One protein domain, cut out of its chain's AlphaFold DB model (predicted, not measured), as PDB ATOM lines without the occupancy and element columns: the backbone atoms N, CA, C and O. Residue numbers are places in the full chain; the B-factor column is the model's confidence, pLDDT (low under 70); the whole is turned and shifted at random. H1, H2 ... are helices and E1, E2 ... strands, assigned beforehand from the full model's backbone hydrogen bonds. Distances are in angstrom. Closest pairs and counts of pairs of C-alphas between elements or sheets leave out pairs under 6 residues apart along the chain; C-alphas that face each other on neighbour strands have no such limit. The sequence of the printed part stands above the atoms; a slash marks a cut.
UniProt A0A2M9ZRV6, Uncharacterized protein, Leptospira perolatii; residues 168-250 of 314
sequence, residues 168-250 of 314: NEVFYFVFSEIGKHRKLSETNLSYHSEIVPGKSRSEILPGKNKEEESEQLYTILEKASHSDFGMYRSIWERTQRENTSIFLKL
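Overview. This is residues 168 to 250 of the 314 residues of an uncharacterized protein of Leptospira perolatii (UniProt A0A2M9ZRV6). One strongly twisted sheet of four strands forms a wall, and the long helix H2 crosses one of its faces while the other face is bare. The strand E3 and the small helix H1 form a short piece at H2, away from the sheet. The printed part has 83 residues, with named elements in the order E1, E2, E3, H1, H2, E4, E5; the sheet's order is E2, E1, E5, E4, all antiparallel, and the class is mixed, helices and strands. The whole is compact, with a radius of gyration of the C-alphas of 12.6 A and spans of 36 by 30 by 27 A.

Arrangement. Start at the inner strands E1, residues 171 to 178, and E5, residues 244 to 249, which are antiparallel at 165 degrees; look for N 173 and O 247, 3.0 A apart and within hydrogen-bond range. At one edge, E2, residues 181 to 187, forms a hairpin with E1, with N 183 and O 176 within range at 2.9 A. At the other edge, E4, residues 237 to 241, forms a hairpin with E5, with N 239 and O 246 within range at 2.8 A. H2, residues 210 to 225, is on the sheet at a height over the sheet of 7.9 A and runs across the strands, at 78 degrees to E2 on the local plane. It lies over E2 and E5 and only just over E4, where 3 of its C-alphas fall; its closest C-alphas to E2 are those of Ser 214 and Leu 184, 5.4 A apart. H1, residues 201 to 204, is not on the sheet; it is near H2, with 5 pairs of C-alphas within 10 A. E3, residues 194 to 196, pairs with no named strand; its closest C-alphas to H1 are those of Ile 195 and Arg 201, 6.1 A apart. In H2 every O i to N i+4 pair is within hydrogen-bond range, and H1 is too short for such a pair.

Along the chain. Find C-alpha 171 at (211.261, 182.585, 186.714); from there E1 runs 23.3 A to C-alpha 178. E2 spans 17.7 A, E5 16.7 A and E4 13.5 A, while E3 spans 5.5 A and H1 5.3 A. Find C-alpha 210 at (230.387, 176.937, 182.097), where H2 begins its 22.0 A. E5 ends at C-alpha 249, (211.195, 187.203, 188.679).

Size, cuts and confidence. The two C-alphas farthest apart are those of Lys 208 and Gly 230, at 36.9 A. The printed part has no cut, and the link from H2 to E4, 11 residues, is long. The mean pLDDT of the printed part is 75.9; look for values under 70 at residues 168 to 169, 190 to 193, 197 to 198, 200 to 208 and 227 to 233.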
ATOM      1  N   ASN A 168     201.589 181.348 187.374       58.69
ATOM      2  CA  ASN A 168     202.110 181.297 186.008       58.69
ATOM      3  C   ASN A 168     203.182 182.394 185.838       58.69
ATOM      4  O   ASN A 168     203.024 183.486 186.378       58.69
ATOM      5  N   GLU A 169     204.261 182.101 185.103       68.19
ATOM      6  CA  GLU A 169     205.348 183.053 184.784       68.19
ATOM      7  C   GLU A 169     206.296 183.431 185.943       68.19
ATOM      8  O   GLU A 169     206.892 184.511 185.950       68.19
ATOM      9  N   VAL A 170     206.496 182.540 186.919       74.56
ATOM     10  CA  VAL A 170     207.624 182.662 187.859       74.56
ATOM     11  C   VAL A 170     208.897 182.149 187.208       74.56
ATOM     12  O   VAL A 170     208.959 180.999 186.778       74.56
ATOM     13  N   PHE A 171     209.944 182.967 187.210       79.94
ATOM     14  CA  PHE A 171     211.261 182.585 186.714       79.94
ATOM     15  C   PHE A 171     212.320 182.770 187.787       79.94
ATOM     16  O   PHE A 171     212.238 183.706 188.586       79.94
ATOM     17  N   TYR A 172     213.327 181.900 187.807       83.19
ATOM     18  CA  TYR A 172     214.386 182.007 188.797       83.19
ATOM     19  C   TYR A 172     215.732 181.426 188.381       83.19
ATOM     20  O   TYR A 172     215.845 180.572 187.499       83.19
ATOM     21  N   PHE A 173     216.753 181.893 189.096       83.88
ATOM     22  CA  PHE A 173     218.100 181.341 189.098       83.88
ATOM     23  C   PHE A 173     218.549 181.103 190.534       83.88
ATOM     24  O   PHE A 173     218.414 181.992 191.378       83.88
ATOM     25  N   VAL A 174     219.110 179.927 190.797       85.06
ATOM     26  CA  VAL A 174     219.773 179.593 192.059       85.06
ATOM     27  C   VAL A 174     221.258 179.427 191.785       85.06
ATOM     28  O   VAL A 174     221.655 178.704 190.870       85.06
ATOM     29  N   PHE A 175     222.078 180.100 192.582       86.19
ATOM     30  CA  PHE A 175     223.525 179.941 192.563       86.19
ATOM     31  C   PHE A 175     224.003 179.444 193.916       86.19
ATOM     32  O   PHE A 175     223.575 179.956 194.953       86.19
ATOM     33  N   SER A 176     224.926 178.490 193.873       86.06
ATOM     34  CA  SER A 176     225.685 178.008 195.021       86.06
ATOM     35  C   SER A 176     227.091 178.610 194.998       86.06
ATOM     36  O   SER A 176     227.778 178.555 193.972       86.06
ATOM     37  N   GLU A 177     227.528 179.157 196.121       83.25
ATOM     38  CA  GLU A 177     228.862 179.707 196.333       83.25
ATOM     39  C   GLU A 177     229.794 178.596 196.837       83.25
ATOM     40  O   GLU A 177     229.581 178.007 197.898       83.25
ATOM     41  N   ILE A 178     230.816 178.279 196.041       80.19
ATOM     42  CA  ILE A 178     231.848 177.289 196.357       80.19
ATOM     43  C   ILE A 178     233.179 178.045 196.415       80.19
ATOM     44  O   ILE A 178     233.828 178.309 195.399       80.19
ATOM     45  N   GLY A 179     233.578 178.448 197.621       77.88
ATOM     46  CA  GLY A 179     234.770 179.272 197.829       77.88
ATOM     47  C   GLY A 179     234.582 180.693 197.293       77.88
ATOM     48  O   GLY A 179     233.762 181.439 197.814       77.88
ATOM     49  N   LYS A 180     235.366 181.081 196.276       72.75
ATOM     50  CA  LYS A 180     235.254 182.393 195.602       72.75
ATOM     51  C   LYS A 180     234.428 182.352 194.315       72.75
ATOM     52  O   LYS A 180     234.227 183.403 193.715       72.75
ATOM     53  N   HIS A 181     233.998 181.165 193.892       77.38
ATOM     54  CA  HIS A 181     233.288 180.965 192.636       77.38
ATOM     55  C   HIS A 181     231.805 180.700 192.879       77.38
ATOM     56  O   HIS A 181     231.422 179.974 193.800       77.38
ATOM     57  N   ARG A 182     230.964 181.271 192.022       81.94
ATOM     58  CA  ARG A 182     229.513 181.115 192.026       81.94
ATOM     59  C   ARG A 182     229.110 180.239 190.859       81.94
ATOM     60  O   ARG A 182     229.234 180.607 189.693       81.94
ATOM     61  N   LYS A 183     228.595 179.061 191.188       84.62
ATOM     62  CA  LYS A 183     228.125 178.090 190.205       84.62
ATOM     63  C   LYS A 183     226.610 178.172 190.100       84.62
ATOM     64  O   LYS A 183     225.920 178.143 191.119       84.62
ATOM     65  N   LEU A 184     226.088 178.251 188.875       82.62
ATOM     66  CA  LEU A 184     224.654 178.112 188.642       82.62
ATOM     67  C   LEU A 184     224.240 176.675 188.985       82.62
ATOM     68  O   LEU A 184     224.697 175.729 188.340       82.62
ATOM     69  N   SER A 185     223.390 176.519 189.997       78.25
ATOM     70  CA  SER A 185     222.929 175.209 190.456       78.25
ATOM     71  C   SER A 185     221.601 174.819 189.807       78.25
ATOM     72  O   SER A 185     221.433 173.675 189.385       78.25
ATOM     73  N   GLU A 186     220.679 175.771 189.652       78.62
ATOM     74  CA  GLU A 186     219.317 175.483 189.199       78.62
ATOM     75  C   GLU A 186     218.678 176.677 188.476       78.62
ATOM     76  O   GLU A 186     218.867 177.835 188.855       78.62
ATOM     77  N   THR A 187     217.891 176.400 187.434       77.88
ATOM     78  CA  THR A 187     217.014 177.396 186.807       77.88
ATOM     79  C   THR A 187     215.830 176.728 186.110       77.88
ATOM     80  O   THR A 187     215.933 175.609 185.611       77.88
ATOM     81  N   ASN A 188     214.694 177.420 186.052       75.19
ATOM     82  CA  ASN A 188     213.526 176.999 185.275       75.19
ATOM     83  C   ASN A 188     213.413 177.718 183.912       75.19
ATOM     84  O   ASN A 188     212.405 177.585 183.220       75.19
ATOM     85  N   LEU A 189     214.436 178.485 183.521       73.88
ATOM     86  CA  LEU A 189     214.492 179.232 182.265       73.88
ATOM     87  C   LEU A 189     215.157 178.423 181.151       73.88
ATOM     88  O   LEU A 189     216.228 177.836 181.329       73.88
ATOM     89  N   SER A 190     214.553 178.452 179.962       68.12
ATOM     90  CA  SER A 190     215.140 177.856 178.762       68.12
ATOM     91  C   SER A 190     216.372 178.640 178.294       68.12
ATOM     92  O   SER A 190     216.513 179.836 178.555       68.12
ATOM     93  N   TYR A 191     217.272 177.992 177.553       64.69
ATOM     94  CA  TYR A 191     218.500 178.633 177.058       64.69
ATOM     95  C   TYR A 191     218.252 179.807 176.092       64.69
ATOM     96  O   TYR A 191     219.108 180.668 175.928       64.69
ATOM     97  N   HIS A 192     217.070 179.870 175.480       63.44
ATOM     98  CA  HIS A 192     216.676 180.934 174.552       63.44
ATOM     99  C   HIS A 192     215.766 181.983 175.193       63.44
ATOM    100  O   HIS A 192     215.299 182.885 174.509       63.44
ATOM    101  N   SER A 193     215.482 181.860 176.490       69.12
ATOM    102  CA  SER A 193     214.649 182.838 177.179       69.12
ATOM    103  C   SER A 193     215.389 184.159 177.396       69.12
ATOM    104  O   SER A 193     216.614 184.211 177.567       69.12
ATOM    105  N   GLU A 194     214.617 185.243 177.392       72.75
ATOM    106  CA  GLU A 194     215.112 186.576 177.711       72.75
ATOM    107  C   GLU A 194     215.383 186.697 179.215       72.75
ATOM    108  O   GLU A 194     214.484 186.544 180.047       72.75
ATOM    109  N   ILE A 195     216.629 187.012 179.570       73.56
ATOM    110  CA  ILE A 195     217.022 187.274 180.965       73.56
ATOM    111  C   ILE A 195     216.738 188.738 181.319       73.56
ATOM    112  O   ILE A 195     216.327 189.067 182.433       73.56
ATOM    113  N   VAL A 196     216.963 189.625 180.352       74.62
ATOM    114  CA  VAL A 196     216.769 191.073 180.431       74.62
ATOM    115  C   VAL A 196     216.017 191.481 179.160       74.62
ATOM    116  O   VAL A 196     216.282 190.877 178.121       74.62
ATOM    117  N   PRO A 197     215.098 192.466 179.205       67.25
ATOM    118  CA  PRO A 197     214.350 192.893 178.028       67.25
ATOM    119  C   PRO A 197     215.260 193.124 176.817       67.25
ATOM    120  O   PRO A 197     216.209 193.908 176.895       67.25
ATOM    121  N   GLY A 198     214.979 192.416 175.721       62.94
ATOM    122  CA  GLY A 198     215.722 192.541 174.466       62.94
ATOM    123  C   GLY A 198     217.130 191.934 174.467       62.94
ATOM    124  O   GLY A 198     217.902 192.242 173.563       62.94
ATOM    125  N   LYS A 199     217.491 191.110 175.462       71.25
ATOM    126  CA  LYS A 199     218.723 190.307 175.441       71.25
ATOM    127  C   LYS A 199     218.447 188.861 175.838       71.25
ATOM    128  O   LYS A 199     218.115 188.559 176.993       71.25
ATOM    129  N   SER A 200     218.652 187.962 174.885       66.31
ATOM    130  CA  SER A 200     218.496 186.523 175.102       66.31
ATOM    131  C   SER A 200     219.734 185.931 175.773       66.31
ATOM    132  O   SER A 200     220.859 186.375 175.542       66.31
ATOM    133  N   ARG A 201     219.562 184.877 176.582       69.00
ATOM    134  CA  ARG A 201     220.694 184.187 177.230       69.00
ATOM    135  C   ARG A 201     221.753 183.710 176.230       69.00
ATOM    136  O   ARG A 201     222.942 183.859 176.498       69.00
ATOM    137  N   SER A 202     221.323 183.213 175.073       64.00
ATOM    138  CA  SER A 202     222.202 182.769 173.988       64.00
ATOM    139  C   SER A 202     223.029 183.887 173.345       64.00
ATOM    140  O   SER A 202     224.079 183.607 172.779       64.00
ATOM    141  N   GLU A 203     222.572 185.139 173.414       62.44
ATOM    142  CA  GLU A 203     223.300 186.296 172.871       62.44
ATOM    143  C   GLU A 203     224.370 186.794 173.843       62.44
ATOM    144  O   GLU A 203     225.389 187.340 173.427       62.44
ATOM    145  N   ILE A 204     224.135 186.612 175.144       65.12
ATOM    146  CA  ILE A 204     225.027 187.112 176.189       65.12
ATOM    147  C   ILE A 204     226.124 186.094 176.534       65.12
ATOM    148  O   ILE A 204     227.228 186.490 176.899       65.12
ATOM    149  N   LEU A 205     225.840 184.796 176.413       66.62
ATOM    150  CA  LEU A 205     226.736 183.717 176.826       66.62
ATOM    151  C   LEU A 205     227.030 182.785 175.634       66.62
ATOM    152  O   LEU A 205     226.219 181.914 175.329       66.62
ATOM    153  N   PRO A 206     228.172 182.939 174.937       56.84
ATOM    154  CA  PRO A 206     228.480 182.182 173.720       56.84
ATOM    155  C   PRO A 206     228.953 180.724 173.943       56.84
ATOM    156  O   PRO A 206     229.612 180.161 173.072       56.84
ATOM    157  N   GLY A 207     228.613 180.079 175.065       58.81
ATOM    158  CA  GLY A 207     228.748 178.621 175.232       58.81
ATOM    159  C   GLY A 207     230.178 178.074 175.377       58.81
ATOM    160  O   GLY A 207     230.400 176.898 175.085       58.81
ATOM    161  N   LYS A 208     231.171 178.899 175.743       60.97
ATOM    162  CA  LYS A 208     232.598 178.511 175.716       60.97
ATOM    163  C   LYS A 208     233.130 177.941 177.035       60.97
ATOM    164  O   LYS A 208     234.008 177.085 176.984       60.97
ATOM    165  N   ASN A 209     232.633 178.388 178.192       74.38
ATOM    166  CA  ASN A 209     233.104 177.924 179.504       74.38
ATOM    167  C   ASN A 209     232.007 178.081 180.579       74.38
ATOM    168  O   ASN A 209     231.608 179.196 180.904       74.38
ATOM    169  N   LYS A 210     231.540 176.968 181.168       72.50
ATOM    170  CA  LYS A 210     230.387 176.937 182.097       72.50
ATOM    171  C   LYS A 210     230.602 177.730 183.393       72.50
ATOM    172  O   LYS A 210     229.635 178.231 183.972       72.50
ATOM    173  N   GLU A 211     231.840 177.812 183.874       74.19
ATOM    174  CA  GLU A 211     232.169 178.538 185.109       74.19
ATOM    175  C   GLU A 211     232.166 180.049 184.874       74.19
ATOM    176  O   GLU A 211     231.480 180.784 185.583       74.19
ATOM    177  N   GLU A 212     232.833 180.504 183.810       76.94
ATOM    178  CA  GLU A 212     232.811 181.909 183.390       76.94
ATOM    179  C   GLU A 212     231.394 182.373 183.039       76.94
ATOM    180  O   GLU A 212     231.004 183.488 183.380       76.94
ATOM    181  N   GLU A 213     230.594 181.509 182.411       80.00
ATOM    182  CA  GLU A 213     229.192 181.795 182.112       80.00
ATOM    183  C   GLU A 213     228.348 181.980 183.371       80.00
ATOM    184  O   GLU A 213     227.495 182.867 183.408       80.00
ATOM    185  N   SER A 214     228.582 181.167 184.405       80.94
ATOM    186  CA  SER A 214     227.863 181.280 185.677       80.94
ATOM    187  C   SER A 214     228.188 182.602 186.377       80.94
ATOM    188  O   SER A 214     227.277 183.288 186.836       80.94
ATOM    189  N   GLU A 215     229.460 183.004 186.384       83.50
ATOM    190  CA  GLU A 215     229.899 184.286 186.947       83.50
ATOM    191  C   GLU A 215     229.352 185.482 186.158       83.50
ATOM    192  O   GLU A 215     228.791 186.421 186.729       83.50
ATOM    193  N   GLN A 216     229.441 185.447 184.827       82.81
ATOM    194  CA  GLN A 216     228.891 186.502 183.975       82.81
ATOM    195  C   GLN A 216     227.376 186.629 184.169       82.81
ATOM    196  O   GLN A 216     226.878 187.736 184.389       82.81
ATOM    197  N   LEU A 217     226.651 185.508 184.176       84.38
ATOM    198  CA  LEU A 217     225.215 185.476 184.436       84.38
ATOM    199  C   LEU A 217     224.881 186.086 185.800       84.38
ATOM    200  O   LEU A 217     223.980 186.920 185.894       84.38
ATOM    201  N   TYR A 218     225.634 185.716 186.835       86.06
ATOM    202  CA  TYR A 218     225.464 186.268 188.169       86.06
ATOM    203  C   TYR A 218     225.634 187.792 188.170       86.06
ATOM    204  O   TYR A 218     224.771 188.500 188.684       86.06
ATOM    205  N   THR A 219     226.695 188.323 187.550       86.31
ATOM    206  CA  THR A 219     226.928 189.781 187.511       86.31
ATOM    207  C   THR A 219     225.843 190.538 186.744       86.31
ATOM    208  O   THR A 219     225.480 191.654 187.120       86.31
ATOM    209  N   ILE A 220     225.286 189.948 185.681       85.50
ATOM    210  CA  ILE A 220     224.179 190.539 184.916       85.50
ATOM    211  C   ILE A 220     222.910 190.577 185.762       85.50
ATOM    212  O   ILE A 220     222.243 191.611 185.813       85.50
ATOM    213  N   LEU A 221     222.585 189.473 186.437       86.25
ATOM    214  CA  LEU A 221     221.429 189.389 187.327       86.25
ATOM    215  C   LEU A 221     221.580 190.317 188.530       86.25
ATOM    216  O   LEU A 221     220.617 190.967 188.926       86.25
ATOM    217  N   GLU A 222     222.789 190.437 189.077       86.75
ATOM    218  CA  GLU A 222     223.102 191.376 190.144       86.75
ATOM    219  C   GLU A 222     222.850 192.812 189.681       86.75
ATOM    220  O   GLU A 222     222.086 193.523 190.332       86.75
ATOM    221  N   LYS A 223     223.366 193.218 188.517       84.56
ATOM    222  CA  LYS A 223     223.072 194.540 187.935       84.56
ATOM    223  C   LYS A 223     221.575 194.743 187.695       84.56
ATOM    224  O   LYS A 223     221.030 195.757 188.106       84.56
ATOM    225  N   ALA A 224     220.891 193.761 187.111       82.81
ATOM    226  CA  ALA A 224     219.454 193.828 186.837       82.81
ATOM    227  C   ALA A 224     218.571 193.755 188.102       82.81
ATOM    228  O   ALA A 224     217.367 194.039 188.039       82.81
ATOM    229  N   SER A 225     219.152 193.365 189.241       83.38
ATOM    230  CA  SER A 225     218.490 193.375 190.547       83.38
ATOM    231  C   SER A 225     218.571 194.722 191.262       83.38
ATOM    232  O   SER A 225     217.729 195.010 192.113       83.38
ATOM    233  N   HIS A 226     219.527 195.573 190.883       79.06
ATOM    234  CA  HIS A 226     219.603 196.941 191.375       79.06
ATOM    235  C   HIS A 226     218.654 197.815 190.549       79.06
ATOM    236  O   HIS A 226     218.684 197.819 189.321       79.06
ATOM    237  N   SER A 227     217.747 198.529 191.221       64.31
ATOM    238  CA  SER A 227     216.886 199.495 190.542       64.31
ATOM    239  C   SER A 227     217.659 200.793 190.330       64.31
ATOM    240  O   SER A 227     217.709 201.634 191.230       64.31
ATOM    241  N   ASP A 228     218.235 200.968 189.147       54.59
ATOM    242  CA  ASP A 228     218.753 202.267 188.735       54.59
ATOM    243  C   ASP A 228     217.558 203.186 188.428       54.59
ATOM    244  O   ASP A 228     216.857 203.034 187.431       54.59
ATOM    245  N   PHE A 229     217.307 204.132 189.336       47.38
ATOM    246  CA  PHE A 229     216.380 205.264 189.203       47.38
ATOM    247  C   PHE A 229     214.859 204.989 189.149       47.38
ATOM    248  O   PHE A 229     214.273 204.639 188.127       47.38
ATOM    249  N   GLY A 230     214.198 205.342 190.266       54.59
ATOM    250  CA  GLY A 230     212.912 206.059 190.387       54.59
ATOM    251  C   GLY A 230     211.636 205.453 189.788       54.59
ATOM    252  O   GLY A 230     210.647 205.271 190.497       54.59
ATOM    253  N   MET A 231     211.638 205.128 188.499       55.19
ATOM    254  CA  MET A 231     210.452 204.755 187.717       55.19
ATOM    255  C   MET A 231     210.513 203.314 187.202       55.19
ATOM    256  O   MET A 231     209.470 202.672 187.075       55.19
ATOM    257  N   TYR A 232     211.715 202.774 186.982       61.44
ATOM    258  CA  TYR A 232     211.894 201.387 186.564       61.44
ATOM    259  C   TYR A 232     212.065 200.480 187.784       61.44
ATOM    260  O   TYR A 232     212.783 200.785 188.740       61.44
ATOM    261  N   ARG A 233     211.332 199.366 187.785       68.62
ATOM    262  CA  ARG A 233     211.423 198.343 188.829       68.62
ATOM    263  C   ARG A 233     212.562 197.394 188.474       68.62
ATOM    264  O   ARG A 233     212.765 197.109 187.295       68.62
ATOM    265  N   SER A 234     213.274 196.896 189.483       73.81
ATOM    266  CA  SER A 234     214.229 195.815 189.260       73.81
ATOM    267  C   SER A 234     213.499 194.615 188.652       73.81
ATOM    268  O   SER A 234     212.399 194.252 189.081       73.81
ATOM    269  N   ILE A 235     214.094 194.039 187.610       78.81
ATOM    270  CA  ILE A 235     213.520 192.896 186.885       78.81
ATOM    271  C   ILE A 235     213.663 191.632 187.732       78.81
ATOM    272  O   ILE A 235     212.773 190.783 187.752       78.81
ATOM    273  N   TRP A 236     214.777 191.545 188.457       84.88
ATOM    274  CA  TRP A 236     215.119 190.433 189.325       84.88
ATOM    275  C   TRP A 236     215.137 190.882 190.779       84.88
ATOM    276  O   TRP A 236     215.630 191.955 191.123       84.88
ATOM    277  N   GLU A 237     214.616 190.043 191.659       85.44
ATOM    278  CA  GLU A 237     214.734 190.226 193.094       85.44
ATOM    279  C   GLU A 237     215.712 189.211 193.660       85.44
ATOM    280  O   GLU A 237     215.471 188.005 193.603       85.44
ATOM    281  N   ARG A 238     216.804 189.706 194.240       88.75
ATOM    282  CA  ARG A 238     217.796 188.866 194.903       88.75
ATOM    283  C   ARG A 238     217.395 188.586 196.347       88.75
ATOM    284  O   ARG A 238     217.001 189.493 197.081       88.75
ATOM    285  N   THR A 239     217.541 187.332 196.754       86.94
ATOM    286  CA  THR A 239     217.497 186.887 198.149       86.94
ATOM    287  C   THR A 239     218.715 186.003 198.380       86.94
ATOM    288  O   THR A 239     218.970 185.100 197.589       86.94
ATOM    289  N   GLN A 240     219.495 186.267 199.424       85.81
ATOM    290  CA  GLN A 240     220.697 185.493 199.735       85.81
ATOM    291  C   GLN A 240     220.580 184.899 201.132       85.81
ATOM    292  O   GLN A 240     220.163 185.589 202.064       85.81
ATOM    293  N   ARG A 241     220.960 183.628 201.263       85.50
ATOM    294  CA  ARG A 241     221.051 182.917 202.534       85.50
ATOM    295  C   ARG A 241     222.288 182.027 202.505       85.50
ATOM    296  O   ARG A 241     222.389 181.154 201.646       85.50
ATOM    297  N   GLU A 242     223.202 182.256 203.446       82.94
ATOM    298  CA  GLU A 242     224.469 181.515 203.555       82.94
ATOM    299  C   GLU A 242     225.213 181.496 202.204       82.94
ATOM    300  O   GLU A 242     225.444 182.559 201.624       82.94
ATOM    301  N   ASN A 243     225.514 180.304 201.680       84.81
ATOM    302  CA  ASN A 243     226.220 180.092 200.416       84.81
ATOM    303  C   ASN A 243     225.272 179.991 199.208       84.81
ATOM    304  O   ASN A 243     225.692 179.559 198.139       84.81
ATOM    305  N   THR A 244     223.985 180.314 199.352       85.75
ATOM    306  CA  THR A 244     223.008 180.213 198.259       85.75
ATOM    307  C   THR A 244     222.379 181.569 197.967       85.75
ATOM    308  O   THR A 244     221.850 182.248 198.851       85.75
ATOM    309  N   SER A 245     222.396 181.968 196.698       87.31
ATOM    310  CA  SER A 245     221.726 183.180 196.225       87.31
ATOM    311  C   SER A 245     220.664 182.841 195.194       87.31
ATOM    312  O   SER A 245     220.939 182.140 194.219       87.31
ATOM    313  N   ILE A 246     219.464 183.375 195.399       88.44
ATOM    314  CA  ILE A 246     218.302 183.162 194.544       88.44
ATOM    315  C   ILE A 246     217.920 184.492 193.902       88.44
ATOM    316  O   ILE A 246     217.728 185.494 194.596       88.44
ATOM    317  N   PHE A 247     217.763 184.489 192.583       87.81
ATOM    318  CA  PHE A 247     217.168 185.579 191.820       87.81
ATOM    319  C   PHE A 247     215.774 185.160 191.371       87.81
ATOM    320  O   PHE A 247     215.631 184.152 190.689       87.81
ATOM    321  N   LEU A 248     214.756 185.931 191.750       87.19
ATOM    322  CA  LEU A 248     213.353 185.668 191.431       87.19
ATOM    323  C   LEU A 248     212.794 186.758 190.519       87.19
ATOM    324  O   LEU A 248     212.960 187.946 190.791       87.19
ATOM    325  N   LYS A 249     212.064 186.349 189.487       84.75
ATOM    326  CA  LYS A 249     211.195 187.203 188.679       84.75
ATOM    327  C   LYS A 249     209.771 186.689 188.844       84.75
ATOM    328  O   LYS A 249     209.458 185.556 188.488       84.75
ATOM    329  N   LEU A 250     208.933 187.527 189.439       78.94
ATOM    330  CA  LEU A 250     207.531 187.250 189.737       78.94
ATOM    331  C   LEU A 250     206.653 188.106 188.817       78.94
ATOM    332  O   LEU A 250     207.022 189.261 188.563       78.94
TER     333      LEU A 250